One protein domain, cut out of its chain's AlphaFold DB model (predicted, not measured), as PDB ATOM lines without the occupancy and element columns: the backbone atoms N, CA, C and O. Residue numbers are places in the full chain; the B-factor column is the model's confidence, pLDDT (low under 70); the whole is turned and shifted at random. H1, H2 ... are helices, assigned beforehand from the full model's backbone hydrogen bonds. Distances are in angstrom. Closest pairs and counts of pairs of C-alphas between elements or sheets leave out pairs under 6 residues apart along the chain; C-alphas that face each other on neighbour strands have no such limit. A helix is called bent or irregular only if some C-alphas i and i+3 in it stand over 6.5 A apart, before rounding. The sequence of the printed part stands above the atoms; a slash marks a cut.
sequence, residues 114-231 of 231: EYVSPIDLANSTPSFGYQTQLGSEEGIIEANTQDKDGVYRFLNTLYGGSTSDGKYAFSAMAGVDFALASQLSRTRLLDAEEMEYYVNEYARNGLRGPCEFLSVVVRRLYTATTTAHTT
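What this domain is: This is residues 114 to 231 of the 231 residues of a protein of Aspergillus terreus (strain NIH 2624 / FGSC A1156) (UniProt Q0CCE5). What shape does the model have? Short helices form two groups along a loose, elongated body: at one end H6 crosses H4, with H5 on the other side of H4, and at the other end H1 and H7 pack on the small H2, with H3 between the groups. The free tail, residues 225 to 231, sticks out and adds to the length. What is it made of, and how large is it? The printed part has 118 residues with seven named helices, H1 to H7 in order, and no named strand; its class is all helix, though under half of the residues are in named elements. It is loose, with a radius of gyration of the C-alphas of 16.9 A, and spans 62 by 31 by 25 A.

Where its parts are: Where is the longest helix? H6, residues 192 to 205, runs 21.0 A from C-alpha 192 at (-37.476, 15.231, 7.214); it is neither bent nor irregular, but only just: C-alphas 202 and 205 are 6.0 A apart. Where are the other helices? H4 is residues 148 to 158, 15.1 A, and H7 is residues 208 to 220, 18.1 A, ending at C-alpha 220 (-34.376, 30.791, 40.177). H1 is residues 118 to 124, 9.9 A, from C-alpha 118 at (-37.226, 37.945, 32.878). The short ones are H2, residues 130 to 134, H3, residues 140 to 143, and H5, residues 178 to 181.

How they stand to each other: What does H6 touch? H6 touches H4 at a steep tilt of 65 degrees, opposite ways, the closest C-alphas being those of Tyr 152 and Val 199, 5.7 A apart. H4 also touches H5, closest at the C-alphas of Arg 153 and Ala 181, 5.8 A. What surrounds the hub, H2? H2 touches H1, with C-alphas of Pro 118 and Thr 132 closest at 5.8 A, and residues 211 to 215 of H7, with those of Leu 134 and Cys 211 closest at 5.8 A. H2 and H3 touch only at the corner, with C-alphas of Leu 134 and Ile 141 closest at 6.6 A. Are the helix backbones complete? Every O i to N i+4 pair is within hydrogen-bond range in H1, H2, H4 and H7, and 9 of 10 are in H6; H3 and H5 are too short for such a pair.

The domain as a whole: How far does it reach? The C-alphas of Ser 164 and Thr 231, the two farthest apart, are 65.9 A apart, and the printed part has no cut. Which link is long? The link H4 to H5 is long, 19 residues. Where is confidence low? Residues 217 to 231 have pLDDT under 70.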
ATOM      1  N   GLU A 114     -29.462  37.568  44.332       79.88
ATOM      2  CA  GLU A 114     -30.470  38.566  43.957       79.88
ATOM      3  C   GLU A 114     -31.272  38.140  42.742       79.88
ATOM      4  O   GLU A 114     -30.676  38.036  41.669       79.88
ATOM      5  N   TYR A 115     -32.596  37.988  42.910       78.69
ATOM      6  CA  TYR A 115     -33.565  37.691  41.852       78.69
ATOM      7  C   TYR A 115     -33.652  38.806  40.797       78.69
ATOM      8  O   TYR A 115     -34.008  39.933  41.130       78.69
ATOM      9  N   VAL A 116     -33.425  38.464  39.523       77.69
ATOM     10  CA  VAL A 116     -33.705  39.338  38.371       77.69
ATOM     11  C   VAL A 116     -34.857  38.746  37.569       77.69
ATOM     12  O   VAL A 116     -34.796  37.587  37.149       77.69
ATOM     13  N   SER A 117     -35.919  39.527  37.355       79.44
ATOM     14  CA  SER A 117     -37.067  39.059  36.580       79.44
ATOM     15  C   SER A 117     -36.728  38.916  35.088       79.44
ATOM     16  O   SER A 117     -35.862  39.638  34.590       79.44
ATOM     17  N   PRO A 118     -37.417  38.038  34.328       78.88
ATOM     18  CA  PRO A 118     -37.226  37.945  32.878       78.88
ATOM     19  C   PRO A 118     -37.396  39.292  32.158       78.88
ATOM     20  O   PRO A 118     -36.692  39.564  31.189       78.88
ATOM     21  N   ILE A 119     -38.317  40.137  32.636       84.12
ATOM     22  CA  ILE A 119     -38.591  41.460  32.060       84.12
ATOM     23  C   ILE A 119     -37.419  42.406  32.330       84.12
ATOM     24  O   ILE A 119     -36.940  43.059  31.408       84.12
ATOM     25  N   ASP A 120     -36.905  42.445  33.560       87.06
ATOM     26  CA  ASP A 120     -35.749  43.284  33.900       87.06
ATOM     27  C   ASP A 120     -34.478  42.812  33.180       87.06
ATOM     28  O   ASP A 120     -33.673  43.622  32.710       87.06
ATOM     29  N   LEU A 121     -34.319  41.493  33.026       85.44
ATOM     30  CA  LEU A 121     -33.239  40.906  32.240       85.44
ATOM     31  C   LEU A 121     -33.359  41.289  30.761       85.44
ATOM     32  O   LEU A 121     -32.360  41.662  30.157       85.44
ATOM     33  N   ALA A 122     -34.560  41.257  30.183       88.81
ATOM     34  CA  ALA A 122     -34.791  41.693  28.808       88.81
ATOM     35  C   ALA A 122     -34.566  43.204  28.627       88.81
ATOM     36  O   ALA A 122     -33.988  43.622  27.627       88.81
ATOM     37  N   ASN A 123     -34.958  44.028  29.602       90.25
ATOM     38  CA  ASN A 123     -34.745  45.477  29.564       90.25
ATOM     39  C   ASN A 123     -33.254  45.842  29.620       90.25
ATOM     40  O   ASN A 123     -32.804  46.731  28.900       90.25
ATOM     41  N   SER A 124     -32.485  45.157  30.469       91.75
ATOM     42  CA  SER A 124     -31.040  45.385  30.608       91.75
ATOM     43  C   SER A 124     -30.217  44.693  29.518       91.75
ATOM     44  O   SER A 124     -29.178  45.205  29.107       91.75
ATOM     45  N   THR A 125     -30.681  43.540  29.033       91.94
ATOM     46  CA  THR A 125     -30.016  42.704  28.029       91.94
ATOM     47  C   THR A 125     -31.042  42.216  26.990       91.94
ATOM     48  O   THR A 125     -31.546  41.091  27.081       91.94
ATOM     49  N   PRO A 126     -31.335  43.029  25.955       93.88
ATOM     50  CA  PRO A 126     -32.412  42.759  24.994       93.88
ATOM     51  C   PRO A 126     -32.336  41.419  24.257       93.88
ATOM     52  O   PRO A 126     -33.357  40.911  23.804       93.88
ATOM     53  N   SER A 127     -31.158  40.796  24.155       93.94
ATOM     54  CA  SER A 127     -31.002  39.460  23.564       93.94
ATOM     55  C   SER A 127     -31.659  38.331  24.372       93.94
ATOM     56  O   SER A 127     -31.739  37.209  23.879       93.94
ATOM     57  N   PHE A 128     -32.126  38.593  25.596       91.50
ATOM     58  CA  PHE A 128     -32.935  37.652  26.378       91.50
ATOM     59  C   PHE A 128     -34.442  37.904  26.264       91.50
ATOM     60  O   PHE A 128     -35.224  37.201  26.902       91.50
ATOM     61  N   GLY A 129     -34.879  38.857  25.433       92.69
ATOM     62  CA  GLY A 129     -36.291  39.212  25.301       92.69
ATOM     63  C   GLY A 129     -37.195  38.043  24.907       92.69
ATOM     64  O   GLY A 129     -38.293  37.923  25.443       92.69
ATOM     65  N   TYR A 130     -36.715  37.090  24.102       93.31
ATOM     66  CA  TYR A 130     -37.461  35.872  23.764       93.31
ATOM     67  C   TYR A 130     -37.922  35.066  24.994       93.31
ATOM     68  O   TYR A 130     -38.948  34.388  24.938       93.31
ATOM     69  N   GLN A 131     -37.195  35.140  26.118       90.44
ATOM     70  CA  GLN A 131     -37.549  34.419  27.342       90.44
ATOM     71  C   GLN A 131     -38.842  34.946  27.961       90.44
ATOM     72  O   GLN A 131     -39.572  34.181  28.590       90.44
ATOM     73  N   THR A 132     -39.151  36.228  27.747       89.12
ATOM     74  CA  THR A 132     -40.412  36.833  28.193       89.12
ATOM     75  C   THR A 132     -41.608  36.216  27.486       89.12
ATOM     76  O   THR A 132     -42.612  35.982  28.141       89.12
ATOM     77  N   GLN A 133     -41.486  35.874  26.200       91.25
ATOM     78  CA  GLN A 133     -42.544  35.208  25.444       91.25
ATOM     79  C   GLN A 133     -42.637  33.725  25.814       91.25
ATOM     80  O   GLN A 133     -43.712  33.232  26.145       91.25
ATOM     81  N   LEU A 134     -41.509  33.011  25.769       89.00
ATOM     82  CA  LEU A 134     -41.479  31.566  26.002       89.00
ATOM     83  C   LEU A 134     -41.865  31.187  27.442       89.00
ATOM     84  O   LEU A 134     -42.411  30.111  27.653       89.00
ATOM     85  N   GLY A 135     -41.550  32.042  28.420       81.19
ATOM     86  CA  GLY A 135     -41.850  31.830  29.838       81.19
ATOM     87  C   GLY A 135     -43.094  32.573  30.337       81.19
ATOM     88  O   GLY A 135     -43.301  32.621  31.556       81.19
ATOM     89  N   SER A 136     -43.866  33.186  29.430       80.69
ATOM     90  CA  SER A 136     -45.076  33.958  29.741       80.69
ATOM     91  C   SER A 136     -46.229  33.067  30.196       80.69
ATOM     92  O   SER A 136     -46.422  31.963  29.692       80.69
ATOM     93  N   GLU A 137     -47.076  33.597  31.075       75.25
ATOM     94  CA  GLU A 137     -48.347  32.965  31.454       75.25
ATOM     95  C   GLU A 137     -49.443  33.124  30.393       75.25
ATOM     96  O   GLU A 137     -50.472  32.452  30.464       75.25
ATOM     97  N   GLU A 138     -49.224  33.979  29.391       81.50
ATOM     98  CA  GLU A 138     -50.131  34.129  28.250       81.50
ATOM     99  C   GLU A 138     -50.240  32.835  27.428       81.50
ATOM    100  O   GLU A 138     -51.228  32.637  26.723       81.50
ATOM    101  N   GLY A 139     -49.246  31.941  27.529       84.06
ATOM    102  CA  GLY A 139     -49.278  30.622  26.899       84.06
ATOM    103  C   GLY A 139     -49.325  30.684  25.370       84.06
ATOM    104  O   GLY A 139     -49.958  29.841  24.733       84.06
ATOM    105  N   ILE A 140     -48.709  31.713  24.773       91.44
ATOM    106  CA  ILE A 140     -48.720  31.945  23.319       91.44
ATOM    107  C   ILE A 140     -48.118  30.746  22.576       91.44
ATOM    108  O   ILE A 140     -48.622  30.365  21.517       91.44
ATOM    109  N   ILE A 141     -47.065  30.135  23.124       93.19
ATOM    110  CA  ILE A 141     -46.403  28.982  22.502       93.19
ATOM    111  C   ILE A 141     -47.351  27.795  22.470       93.19
ATOM    112  O   ILE A 141     -47.575  27.208  21.414       93.19
ATOM    113  N   GLU A 142     -47.963  27.475  23.604       91.06
ATOM    114  CA  GLU A 142     -48.929  26.400  23.728       91.06
ATOM    115  C   GLU A 142     -50.116  26.643  22.801       91.06
ATOM    116  O   GLU A 142     -50.445  25.762  22.011       91.06
ATOM    117  N   ALA A 143     -50.707  27.839  22.811       93.31
ATOM    118  CA  ALA A 143     -51.853  28.182  21.967       93.31
ATOM    119  C   ALA A 143     -51.598  27.947  20.465       93.31
ATOM    120  O   ALA A 143     -52.518  27.571  19.743       93.31
ATOM    121  N   ASN A 144     -50.352  28.105  20.005       96.00
ATOM    122  CA  ASN A 144     -49.953  27.892  18.611       96.00
ATOM    123  C   ASN A 144     -49.365  26.495  18.323       96.00
ATOM    124  O   ASN A 144     -48.992  26.212  17.185       96.00
ATOM    125  N   THR A 145     -49.270  25.611  19.321       95.62
ATOM    126  CA  THR A 145     -48.666  24.267  19.202       95.62
ATOM    127  C   THR A 145     -49.612  23.153  19.668       95.62
ATOM    128  O   THR A 145     -49.181  22.127  20.190       95.62
ATOM    129  N   GLN A 146     -50.922  23.347  19.475       94.12
ATOM    130  CA  GLN A 146     -51.962  22.387  19.879       94.12
ATOM    131  C   GLN A 146     -51.989  21.106  19.028       94.12
ATOM    132  O   GLN A 146     -52.510  20.084  19.470       94.12
ATOM    133  N   ASP A 147     -51.424  21.144  17.820       95.56
ATOM    134  CA  ASP A 147     -51.320  20.009  16.908       95.56
ATOM    135  C   ASP A 147     -49.895  19.859  16.345       95.56
ATOM    136  O   ASP A 147     -49.004  20.683  16.581       95.56
ATOM    137  N   LYS A 148     -49.660  18.770  15.602       97.50
ATOM    138  CA  LYS A 148     -48.344  18.469  15.018       97.50
ATOM    139  C   LYS A 148     -47.883  19.520  14.009       97.50
ATOM    140  O   LYS A 148     -46.681  19.753  13.916       97.50
ATOM    141  N   ASP A 149     -48.800  20.168  13.296       97.81
ATOM    142  CA  ASP A 149     -48.473  21.214  12.324       97.81
ATOM    143  C   ASP A 149     -47.985  22.484  13.029       97.81
ATOM    144  O   ASP A 149     -46.988  23.083  12.623       97.81
ATOM    145  N   GLY A 150     -48.642  22.874  14.123       97.75
ATOM    146  CA  GLY A 150     -48.212  23.961  14.995       97.75
ATOM    147  C   GLY A 150     -46.850  23.680  15.624       97.75
ATOM    148  O   GLY A 150     -45.944  24.513  15.539       97.75
ATOM    149  N   VAL A 151     -46.657  22.472  16.169       97.81
ATOM    150  CA  VAL A 151     -45.356  22.015  16.692       97.81
ATOM    151  C   VAL A 151     -44.283  22.052  15.601       97.81
ATOM    152  O   VAL A 151     -43.192  22.567  15.838       97.81
ATOM    153  N   TYR A 152     -44.581  21.570  14.391       98.38
ATOM    154  CA  TYR A 152     -43.664  21.637  13.255       98.38
ATOM    155  C   TYR A 152     -43.278  23.080  12.927       98.38
ATOM    156  O   TYR A 152     -42.092  23.367  12.806       98.38
ATOM    157  N   ARG A 153     -44.236  24.011  12.813       98.25
ATOM    158  CA  ARG A 153     -43.948  25.425  12.497       98.25
ATOM    159  C   ARG A 153     -43.086  26.081  13.569       98.25
ATOM    160  O   ARG A 153     -42.144  26.806  13.240       98.25
ATOM    161  N   PHE A 154     -43.373  25.798  14.835       98.19
ATOM    162  CA  PHE A 154     -42.566  26.258  15.959       98.19
ATOM    163  C   PHE A 154     -41.130  25.717  15.881       98.19
ATOM    164  O   PHE A 154     -40.176  26.493  15.885       98.19
ATOM    165  N   LEU A 155     -40.952  24.404  15.719       97.88
ATOM    166  CA  LEU A 155     -39.624  23.795  15.621       97.88
ATOM    167  C   LEU A 155     -38.877  24.246  14.364       97.88
ATOM    168  O   LEU A 155     -37.705  24.599  14.444       97.88
ATOM    169  N   ASN A 156     -39.543  24.305  13.213       98.50
ATOM    170  CA  ASN A 156     -38.963  24.802  11.971       98.50
ATOM    171  C   ASN A 156     -38.450  26.238  12.136       98.50
ATOM    172  O   ASN A 156     -37.374  26.556  11.640       98.50
ATOM    173  N   THR A 157     -39.170  27.071  12.892       98.25
ATOM    174  CA  THR A 157     -38.728  28.423  13.255       98.25
ATOM    175  C   THR A 157     -37.444  28.392  14.090       98.25
ATOM    176  O   THR A 157     -36.474  29.063  13.741       98.25
ATOM    177  N   LEU A 158     -37.392  27.575  15.149       97.12
ATOM    178  CA  LEU A 158     -36.212  27.461  16.023       97.12
ATOM    179  C   LEU A 158     -34.992  26.841  15.329       97.12
ATOM    180  O   LEU A 158     -33.857  27.190  15.644       97.12
ATOM    181  N   TYR A 159     -35.210  25.957  14.356       97.56
ATOM    182  CA  TYR A 159     -34.149  25.361  13.546       97.56
ATOM    183  C   TYR A 159     -33.803  26.198  12.304       97.56
ATOM    184  O   TYR A 159     -33.189  25.684  11.375       97.56
ATOM    185  N   GLY A 160     -34.141  27.488  12.258       96.75
ATOM    186  CA  GLY A 160     -33.659  28.393  11.208       96.75
ATOM    187  C   GLY A 160     -34.358  28.231   9.858       96.75
ATOM    188  O   GLY A 160     -33.771  28.525   8.817       96.75
ATOM    189  N   GLY A 161     -35.604  27.756   9.855       97.75
ATOM    190  CA  GLY A 161     -36.500  27.923   8.718       97.75
ATOM    191  C   GLY A 161     -36.642  29.405   8.370       97.75
ATOM    192  O   GLY A 161     -36.713  30.263   9.253       97.75
ATOM    193  N   SER A 162     -36.665  29.706   7.077       97.62
ATOM    194  CA  SER A 162     -36.742  31.071   6.564       97.62
ATOM    195  C   SER A 162     -37.735  31.173   5.414       97.62
ATOM    196  O   SER A 162     -38.043  30.187   4.741       97.62
ATOM    197  N   THR A 163     -38.274  32.365   5.192       97.00
ATOM    198  CA  THR A 163     -39.051  32.670   3.985       97.00
ATOM    199  C   THR A 163     -38.159  32.639   2.738       97.00
ATOM    200  O   THR A 163     -36.929  32.635   2.823       97.00
ATOM    201  N   SER A 164     -38.769  32.654   1.551       93.44
ATOM    202  CA  SER A 164     -38.034  32.694   0.278       93.44
ATOM    203  C   SER A 164     -37.149  33.938   0.118       93.44
ATOM    204  O   SER A 164     -36.123  33.866  -0.551       93.44
ATOM    205  N   ASP A 165     -37.508  35.053   0.761       95.00
ATOM    206  CA  ASP A 165     -36.715  36.285   0.835       95.00
ATOM    207  C   ASP A 165     -35.747  36.324   2.036       95.00
ATOM    208  O   ASP A 165     -35.130  37.353   2.301       95.00
ATOM    209  N   GLY A 166     -35.566  35.202   2.746       94.69
ATOM    210  CA  GLY A 166     -34.528  35.028   3.765       94.69
ATOM    211  C   GLY A 166     -34.864  35.578   5.153       94.69
ATOM    212  O   GLY A 166     -33.958  35.742   5.969       94.69
ATOM    213  N   LYS A 167     -36.138  35.858   5.451       96.94
ATOM    214  CA  LYS A 167     -36.573  36.319   6.777       96.94
ATOM    215  C   LYS A 167     -36.770  35.142   7.725       96.94
ATOM    216  O   LYS A 167     -37.321  34.111   7.342       96.94
ATOM    217  N   TYR A 168     -36.362  35.326   8.977       97.56
ATOM    218  CA  TYR A 168     -36.576  34.368  10.060       97.56
ATOM    219  C   TYR A 168     -37.778  34.780  10.904       97.56
ATOM    220  O   TYR A 168     -37.983  35.968  11.145       97.56
ATOM    221  N   ALA A 169     -38.531  33.798  11.402       97.81
ATOM    222  CA  ALA A 169     -39.636  34.038  12.330       97.81
ATOM    223  C   ALA A 169     -39.216  34.006  13.809       97.81
ATOM    224  O   ALA A 169     -40.073  34.078  14.679       97.81
ATOM    225  N   PHE A 170     -37.921  33.883  14.114       97.94
ATOM    226  CA  PHE A 170     -37.402  33.992  15.475       97.94
ATOM    227  C   PHE A 170     -36.495  35.212  15.604       97.94
ATOM    228  O   PHE A 170     -35.635  35.447  14.755       97.94
ATOM    229  N   SER A 171     -36.625  35.937  16.711       96.88
ATOM    230  CA  SER A 171     -35.643  36.926  17.139       96.88
ATOM    231  C   SER A 171     -35.320  36.753  18.618       96.88
ATOM    232  O   SER A 171     -36.197  36.481  19.434       96.88
ATOM    233  N   ALA A 172     -34.063  36.993  18.991       95.06
ATOM    234  CA  ALA A 172     -33.650  36.978  20.393       95.06
ATOM    235  C   ALA A 172     -34.380  38.047  21.237       95.06
ATOM    236  O   ALA A 172     -34.519  37.895  22.447       95.06
ATOM    237  N   MET A 173     -34.872  39.112  20.597       95.62
ATOM    238  CA  MET A 173     -35.546  40.227  21.266       95.62
ATOM    239  C   MET A 173     -37.032  39.977  21.533       95.62
ATOM    240  O   MET A 173     -37.536  40.434  22.549       95.62
ATOM    241  N   ALA A 174     -37.738  39.272  20.645       93.12
ATOM    242  CA  ALA A 174     -39.196  39.120  20.738       93.12
ATOM    243  C   ALA A 174     -39.674  37.660  20.792       93.12
ATOM    244  O   ALA A 174     -40.831  37.405  21.113       93.12
ATOM    245  N   GLY A 175     -38.802  36.697  20.491       95.75
ATOM    246  CA  GLY A 175     -39.168  35.292  20.348       95.75
ATOM    247  C   GLY A 175     -39.735  34.979  18.967       95.75
ATOM    248  O   GLY A 175     -39.193  35.426  17.955       95.75
ATOM    249  N   VAL A 176     -40.777  34.154  18.932       97.38
ATOM    250  CA  VAL A 176     -41.404  33.605  17.728       97.38
ATOM    251  C   VAL A 176     -42.510  34.525  17.212       97.38
ATOM    252  O   VAL A 176     -43.466  34.829  17.925       97.38
ATOM    253  N   ASP A 177     -42.422  34.899  15.940       97.44
ATOM    254  CA  ASP A 177     -43.506  35.486  15.155       97.44
ATOM    255  C   ASP A 177     -44.312  34.363  14.487       97.44
ATOM    256  O   ASP A 177     -43.931  33.824  13.447       97.44
ATOM    257  N   PHE A 178     -45.447  33.990  15.081       95.56
ATOM    258  CA  PHE A 178     -46.283  32.904  14.559       95.56
ATOM    259  C   PHE A 178     -46.962  33.227  13.222       95.56
ATOM    260  O   PHE A 178     -47.246  32.307  12.449       95.56
ATOM    261  N   ALA A 179     -47.185  34.508  12.909       95.44
ATOM    262  CA  ALA A 179     -47.739  34.898  11.617       95.44
ATOM    263  C   ALA A 179     -46.717  34.632  10.503       95.44
ATOM    264  O   ALA A 179     -47.059  34.043   9.471       95.44
ATOM    265  N   LEU A 180     -45.448  34.978  10.737       97.06
ATOM    266  CA  LEU A 180     -44.357  34.692   9.808       97.06
ATOM    267  C   LEU A 180     -43.963  33.206   9.797       97.06
ATOM    268  O   LEU A 180     -43.632  32.674   8.738       97.06
ATOM    269  N   ALA A 181     -44.066  32.505  10.933       97.06
ATOM    270  CA  ALA A 181     -43.745  31.078  11.057       97.06
ATOM    271  C   ALA A 181     -44.538  30.197  10.073       97.06
ATOM    272  O   ALA A 181     -44.039  29.179   9.593       97.06
ATOM    273  N   SER A 182     -45.766  30.605   9.737       94.19
ATOM    274  CA  SER A 182     -46.623  29.915   8.763       94.19
ATOM    275  C   SER A 182     -46.122  29.993   7.312       94.19
ATOM    276  O   SER A 182     -46.573  29.218   6.471       94.19
ATOM    277  N   GLN A 183     -45.182  30.897   7.023       96.25
ATOM    278  CA  GLN A 183     -44.671  31.192   5.679       96.25
ATOM    279  C   GLN A 183     -43.258  30.634   5.446       96.25
ATOM    280  O   GLN A 183     -42.670  30.838   4.381       96.25
ATOM    281  N   LEU A 184     -42.678  29.964   6.446       97.69
ATOM    282  CA  LEU A 184     -41.301  29.493   6.377       97.69
ATOM    283  C   LEU A 184     -41.160  28.276   5.465       97.69
ATOM    284  O   LEU A 184     -41.924  27.313   5.538       97.69
ATOM    285  N   SER A 185     -40.088  28.278   4.683       96.88
ATOM    286  CA  SER A 185     -39.555  27.067   4.072       96.88
ATOM    287  C   SER A 185     -38.918  26.168   5.134       96.88
ATOM    288  O   SER A 185     -38.566  26.610   6.233       96.88
ATOM    289  N   ARG A 186     -38.755  24.884   4.799       95.81
ATOM    290  CA  ARG A 186     -38.123  23.906   5.691       95.81
ATOM    291  C   ARG A 186     -36.691  24.322   6.027       95.81
ATOM    292  O   ARG A 186     -35.926  24.717   5.146       95.81
ATOM    293  N   THR A 187     -36.321  24.153   7.290       97.06
ATOM    294  CA  THR A 187     -34.939  24.224   7.754       97.06
ATOM    295  C   THR A 187     -34.008  23.312   6.944       97.06
ATOM    296  O   THR A 187     -34.398  22.260   6.427       97.06
ATOM    297  N   ARG A 188     -32.742  23.732   6.851       95.25
ATOM    298  CA  ARG A 188     -31.630  22.929   6.324       95.25
ATOM    299  C   ARG A 188     -30.840  22.204   7.417       95.25
ATOM    300  O   ARG A 188     -29.961  21.421   7.083       95.25
ATOM    301  N   LEU A 189     -31.109  22.494   8.691       96.00
ATOM    302  CA  LEU A 189     -30.383  21.930   9.834       96.00
ATOM    303  C   LEU A 189     -30.884  20.543  10.235       96.00
ATOM    304  O   LEU A 189     -30.153  19.818  10.902       96.00
ATOM    305  N   LEU A 190     -32.117  20.204   9.852       96.31
ATOM    306  CA  LEU A 190     -32.726  18.901  10.077       96.31
ATOM    307  C   LEU A 190     -33.264  18.353   8.759       96.31
ATOM    308  O   LEU A 190     -33.843  19.094   7.953       96.31
ATOM    309  N   ASP A 191     -33.095  17.052   8.553       96.00
ATOM    310  CA  ASP A 191     -33.823  16.355   7.500       96.00
ATOM    311  C   ASP A 191     -35.293  16.102   7.901       96.00
ATOM    312  O   ASP A 191     -35.771  16.530   8.958       96.00
ATOM    313  N   ALA A 192     -36.052  15.470   7.001       96.38
ATOM    314  CA  ALA A 192     -37.476  15.231   7.214       96.38
ATOM    315  C   ALA A 192     -37.744  14.232   8.352       96.38
ATOM    316  O   ALA A 192     -38.678  14.444   9.123       96.38
ATOM    317  N   GLU A 193     -36.923  13.189   8.478       96.94
ATOM    318  CA  GLU A 193     -37.097  12.137   9.483       96.94
ATOM    319  C   GLU A 193     -36.735  12.658  10.878       96.94
ATOM    320  O   GLU A 193     -37.455  12.429  11.851       96.94
ATOM    321  N   GLU A 194     -35.652  13.433  10.981       97.00
ATOM    322  CA  GLU A 194     -35.246  14.094  12.218       97.00
ATOM    323  C   GLU A 194     -36.311  15.085  12.698       97.00
ATOM    324  O   GLU A 194     -36.666  15.089  13.880       97.00
ATOM    325  N   MET A 195     -36.841  15.916  11.794       97.88
ATOM    326  CA  MET A 195     -37.908  16.860  12.127       97.88
ATOM    327  C   MET A 195     -39.181  16.131  12.564       97.88
ATOM    328  O   MET A 195     -39.767  16.489  13.586       97.88
ATOM    329  N   GLU A 196     -39.592  15.085  11.844       97.62
ATOM    330  CA  GLU A 196     -40.751  14.271  12.214       97.62
ATOM    331  C   GLU A 196     -40.580  13.636  13.600       97.62
ATOM    332  O   GLU A 196     -41.506  13.670  14.416       97.62
ATOM    333  N   TYR A 197     -39.389  13.116  13.917       97.06
ATOM    334  CA  TYR A 197     -39.087  12.603  15.250       97.06
ATOM    335  C   TYR A 197     -39.321  13.672  16.325       97.06
ATOM    336  O   TYR A 197     -40.006  13.410  17.317       97.06
ATOM    337  N   TYR A 198     -38.775  14.881  16.142       97.12
ATOM    338  CA  TYR A 198     -38.953  15.959  17.115       97.12
ATOM    339  C   TYR A 198     -40.420  16.357  17.251       97.12
ATOM    340  O   TYR A 198     -40.911  16.454  18.374       97.12
ATOM    341  N   VAL A 199     -41.137  16.530  16.138       97.50
ATOM    342  CA  VAL A 199     -42.570  16.847  16.156       97.50
ATOM    343  C   VAL A 199     -43.344  15.803  16.955       97.50
ATOM    344  O   VAL A 199     -44.153  16.163  17.805       97.50
ATOM    345  N   ASN A 200     -43.066  14.516  16.743       95.81
ATOM    346  CA  ASN A 200     -43.734  13.433  17.457       95.81
ATOM    347  C   ASN A 200     -43.425  13.422  18.961       95.81
ATOM    348  O   ASN A 200     -44.339  13.224  19.764       95.81
ATOM    349  N   GLU A 201     -42.171  13.638  19.363       93.56
ATOM    350  CA  GLU A 201     -41.808  13.658  20.784       93.56
ATOM    351  C   GLU A 201     -42.338  14.911  21.506       93.56
ATOM    352  O   GLU A 201     -42.803  14.797  22.638       93.56
ATOM    353  N   TYR A 202     -42.369  16.083  20.862       92.19
ATOM    354  CA  TYR A 202     -42.984  17.286  21.443       92.19
ATOM    355  C   TYR A 202     -44.516  17.200  21.481       92.19
ATOM    356  O   TYR A 202     -45.123  17.559  22.487       92.19
ATOM    357  N   ALA A 203     -45.159  16.668  20.438       91.44
ATOM    358  CA  ALA A 203     -46.615  16.510  20.397       91.44
ATOM    359  C   ALA A 203     -47.147  15.520  21.448       91.44
ATOM    360  O   ALA A 203     -48.329  15.558  21.776       91.44
ATOM    361  N   ARG A 204     -46.291  14.647  22.000       87.31
ATOM    362  CA  ARG A 204     -46.662  13.700  23.062       87.31
ATOM    363  C   ARG A 204     -47.177  14.403  24.320       87.31
ATOM    364  O   ARG A 204     -48.176  13.967  24.883       87.31
ATOM    365  N   ASN A 205     -46.481  15.454  24.753       81.81
ATOM    366  CA  ASN A 205     -46.754  16.160  26.011       81.81
ATOM    367  C   ASN A 205     -47.090  17.649  25.807       81.81
ATOM    368  O   ASN A 205     -47.456  18.333  26.762       81.81
ATOM    369  N   GLY A 206     -46.952  18.159  24.580       88.19
ATOM    370  CA  GLY A 206     -47.027  19.583  24.272       88.19
ATOM    371  C   GLY A 206     -45.796  20.365  24.747       88.19
ATOM    372  O   GLY A 206     -44.824  19.810  25.260       88.19
ATOM    373  N   LEU A 207     -45.842  21.688  24.571       89.69
ATOM    374  CA  LEU A 207     -44.712  22.595  24.835       89.69
ATOM    375  C   LEU A 207     -44.736  23.229  26.232       89.69
ATOM    376  O   LEU A 207     -43.801  23.933  26.608       89.69
ATOM    377  N   ARG A 208     -45.758  22.919  27.035       84.88
ATOM    378  CA  ARG A 208     -45.921  23.493  28.372       84.88
ATOM    379  C   ARG A 208     -44.783  23.127  29.324       84.88
ATOM    380  O   ARG A 208     -44.296  23.988  30.036       84.88
ATOM    381  N   GLY A 209     -44.340  21.868  29.341       83.81
ATOM    382  CA  GLY A 209     -43.239  21.439  30.217       83.81
ATOM    383  C   GLY A 209     -41.919  22.180  29.942       83.81
ATOM    384  O   GLY A 209     -41.332  22.735  30.872       83.81
ATOM    385  N   PRO A 210     -41.470  22.259  28.676       86.69
ATOM    386  CA  PRO A 210     -40.315  23.061  28.277       86.69
ATOM    387  C   PRO A 210     -40.438  24.549  28.644       86.69
ATOM    388  O   PRO A 210     -39.476  25.131  29.147       86.69
ATOM    389  N   CYS A 211     -41.617  25.152  28.447       86.06
ATOM    390  CA  CYS A 211     -41.893  26.543  28.818       86.06
ATOM    391  C   CYS A 211     -41.894  26.760  30.343       86.06
ATOM    392  O   CYS A 211     -41.261  27.692  30.828       86.06
ATOM    393  N   GLU A 212     -42.505  25.860  31.121       78.19
ATOM    394  CA  GLU A 212     -42.486  25.897  32.594       78.19
ATOM    395  C   GLU A 212     -41.057  25.792  33.145       78.19
ATOM    396  O   GLU A 212     -40.694  26.514  34.077       78.19
ATOM    397  N   PHE A 213     -40.222  24.931  32.552       75.81
ATOM    398  CA  PHE A 213     -38.806  24.838  32.900       75.81
ATOM    399  C   PHE A 213     -38.093  26.179  32.701       75.81
ATOM    400  O   PHE A 213     -37.399  26.638  33.610       75.81
ATOM    401  N   LEU A 214     -38.307  26.843  31.562       77.69
ATOM    402  CA  LEU A 214     -37.759  28.175  31.321       77.69
ATOM    403  C   LEU A 214     -38.241  29.175  32.381       77.69
ATOM    404  O   LEU A 214     -37.419  29.869  32.980       77.69
ATOM    405  N   SER A 215     -39.544  29.214  32.671       72.94
ATOM    406  CA  SER A 215     -40.103  30.103  33.693       72.94
ATOM    407  C   SER A 215     -39.461  29.873  35.065       72.94
ATOM    408  O   SER A 215     -39.172  30.833  35.775       72.94
ATOM    409  N   VAL A 216     -39.190  28.619  35.445       70.88
ATOM    410  CA  VAL A 216     -38.557  28.272  36.728       70.88
ATOM    411  C   VAL A 216     -37.085  28.651  36.747       70.88
ATOM    412  O   VAL A 216     -36.616  29.218  37.735       70.88
ATOM    413  N   VAL A 217     -36.344  28.331  35.687       65.56
ATOM    414  CA  VAL A 217     -34.908  28.593  35.652       65.56
ATOM    415  C   VAL A 217     -34.647  30.088  35.595       65.56
ATOM    416  O   VAL A 217     -33.872  30.572  36.411       65.56
ATOM    417  N   VAL A 218     -35.348  30.853  34.756       63.72
ATOM    418  CA  VAL A 218     -35.189  32.316  34.740       63.72
ATOM    419  C   VAL A 218     -35.569  32.925  36.095       63.72
ATOM    420  O   VAL A 218     -34.861  33.800  36.588       63.72
ATOM    421  N   ARG A 219     -36.594  32.388  36.778       61.31
ATOM    422  CA  ARG A 219     -36.980  32.841  38.125       61.31
ATOM    423  C   ARG A 219     -35.996  32.453  39.246       61.31
ATOM    424  O   ARG A 219     -35.904  33.158  40.246       61.31
ATOM    425  N   ARG A 220     -35.258  31.342  39.118       57.56
ATOM    426  CA  ARG A 220     -34.376  30.791  40.177       57.56
ATOM    427  C   ARG A 220     -32.881  30.830  39.874       57.56
ATOM    428  O   ARG A 220     -32.086  30.477  40.742       57.56
ATOM    429  N   LEU A 221     -32.467  31.298  38.697       52.25
ATOM    430  CA  LEU A 221     -31.055  31.529  38.355       52.25
ATOM    431  C   LEU A 221     -30.321  32.434  39.346       52.25
ATOM    432  O   LEU A 221     -29.094  32.412  39.452       52.25
ATOM    433  N   TYR A 222     -31.127  33.172  40.084       46.59
ATOM    434  CA  TYR A 222     -30.789  34.342  40.837       46.59
ATOM    435  C   TYR A 222     -31.158  34.235  42.325       46.59
ATOM    436  O   TYR A 222     -31.151  35.226  43.039       46.59
ATOM    437  N   THR A 223     -31.490  33.040  42.820       34.72
ATOM    438  CA  THR A 223     -31.669  32.817  44.261       34.72
ATOM    439  C   THR A 223     -30.839  31.625  44.724       34.72
ATOM    440  O   THR A 223     -31.185  30.461  44.515       34.72
ATOM    441  N   ALA A 224     -29.718  31.903  45.390       36.22
ATOM    442  CA  ALA A 224     -29.057  30.913  46.225       36.22
ATOM    443  C   ALA A 224     -29.933  30.651  47.460       36.22
ATOM    444  O   ALA A 224     -30.177  31.546  48.265       36.22
ATOM    445  N   THR A 225     -30.401  29.415  47.641       36.25
ATOM    446  CA  THR A 225     -30.845  28.964  48.965       36.25
ATOM    447  C   THR A 225     -29.597  28.613  49.756       36.25
ATOM    448  O   THR A 225     -29.099  27.490  49.709       36.25
ATOM    449  N   THR A 226     -29.058  29.610  50.451       32.59
ATOM    450  CA  THR A 226     -28.033  29.410  51.470       32.59
ATOM    451  C   THR A 226     -28.710  28.754  52.671       32.59
ATOM    452  O   THR A 226     -29.227  29.433  53.551       32.59
ATOM    453  N   THR A 227     -28.744  27.423  52.731       34.72
ATOM    454  CA  THR A 227     -28.861  26.759  54.034       34.72
ATOM    455  C   THR A 227     -27.502  26.888  54.701       34.72
ATOM    456  O   THR A 227     -26.609  26.071  54.485       34.72
ATOM    457  N   ALA A 228     -27.327  27.976  55.449       30.95
ATOM    458  CA  ALA A 228     -26.243  28.094  56.402       30.95
ATOM    459  C   ALA A 228     -26.427  26.976  57.436       30.95
ATOM    460  O   ALA A 228     -27.350  27.015  58.247       30.95
ATOM    461  N   HIS A 229     -25.575  25.957  57.379       35.06
ATOM    462  CA  HIS A 229     -25.365  25.092  58.528       35.06
ATOM    463  C   HIS A 229     -24.622  25.925  59.572       35.06
ATOM    464  O   HIS A 229     -23.418  26.142  59.466       35.06
ATOM    465  N   THR A 230     -25.361  26.450  60.544       32.44
ATOM    466  CA  THR A 230     -24.782  26.940  61.793       32.44
ATOM    467  C   THR A 230     -24.290  25.731  62.582       32.44
ATOM    468  O   THR A 230     -25.098  24.901  63.003       32.44
ATOM    469  N   THR A 231     -22.969  25.619  62.704       42.72
ATOM    470  CA  THR A 231     -22.281  24.852  63.753       42.72
ATOM    471  C   THR A 231     -22.511  25.472  65.118       42.72
ATOM    472  O   THR A 231     -22.512  26.726  65.169       42.72
TER     473      THR A 231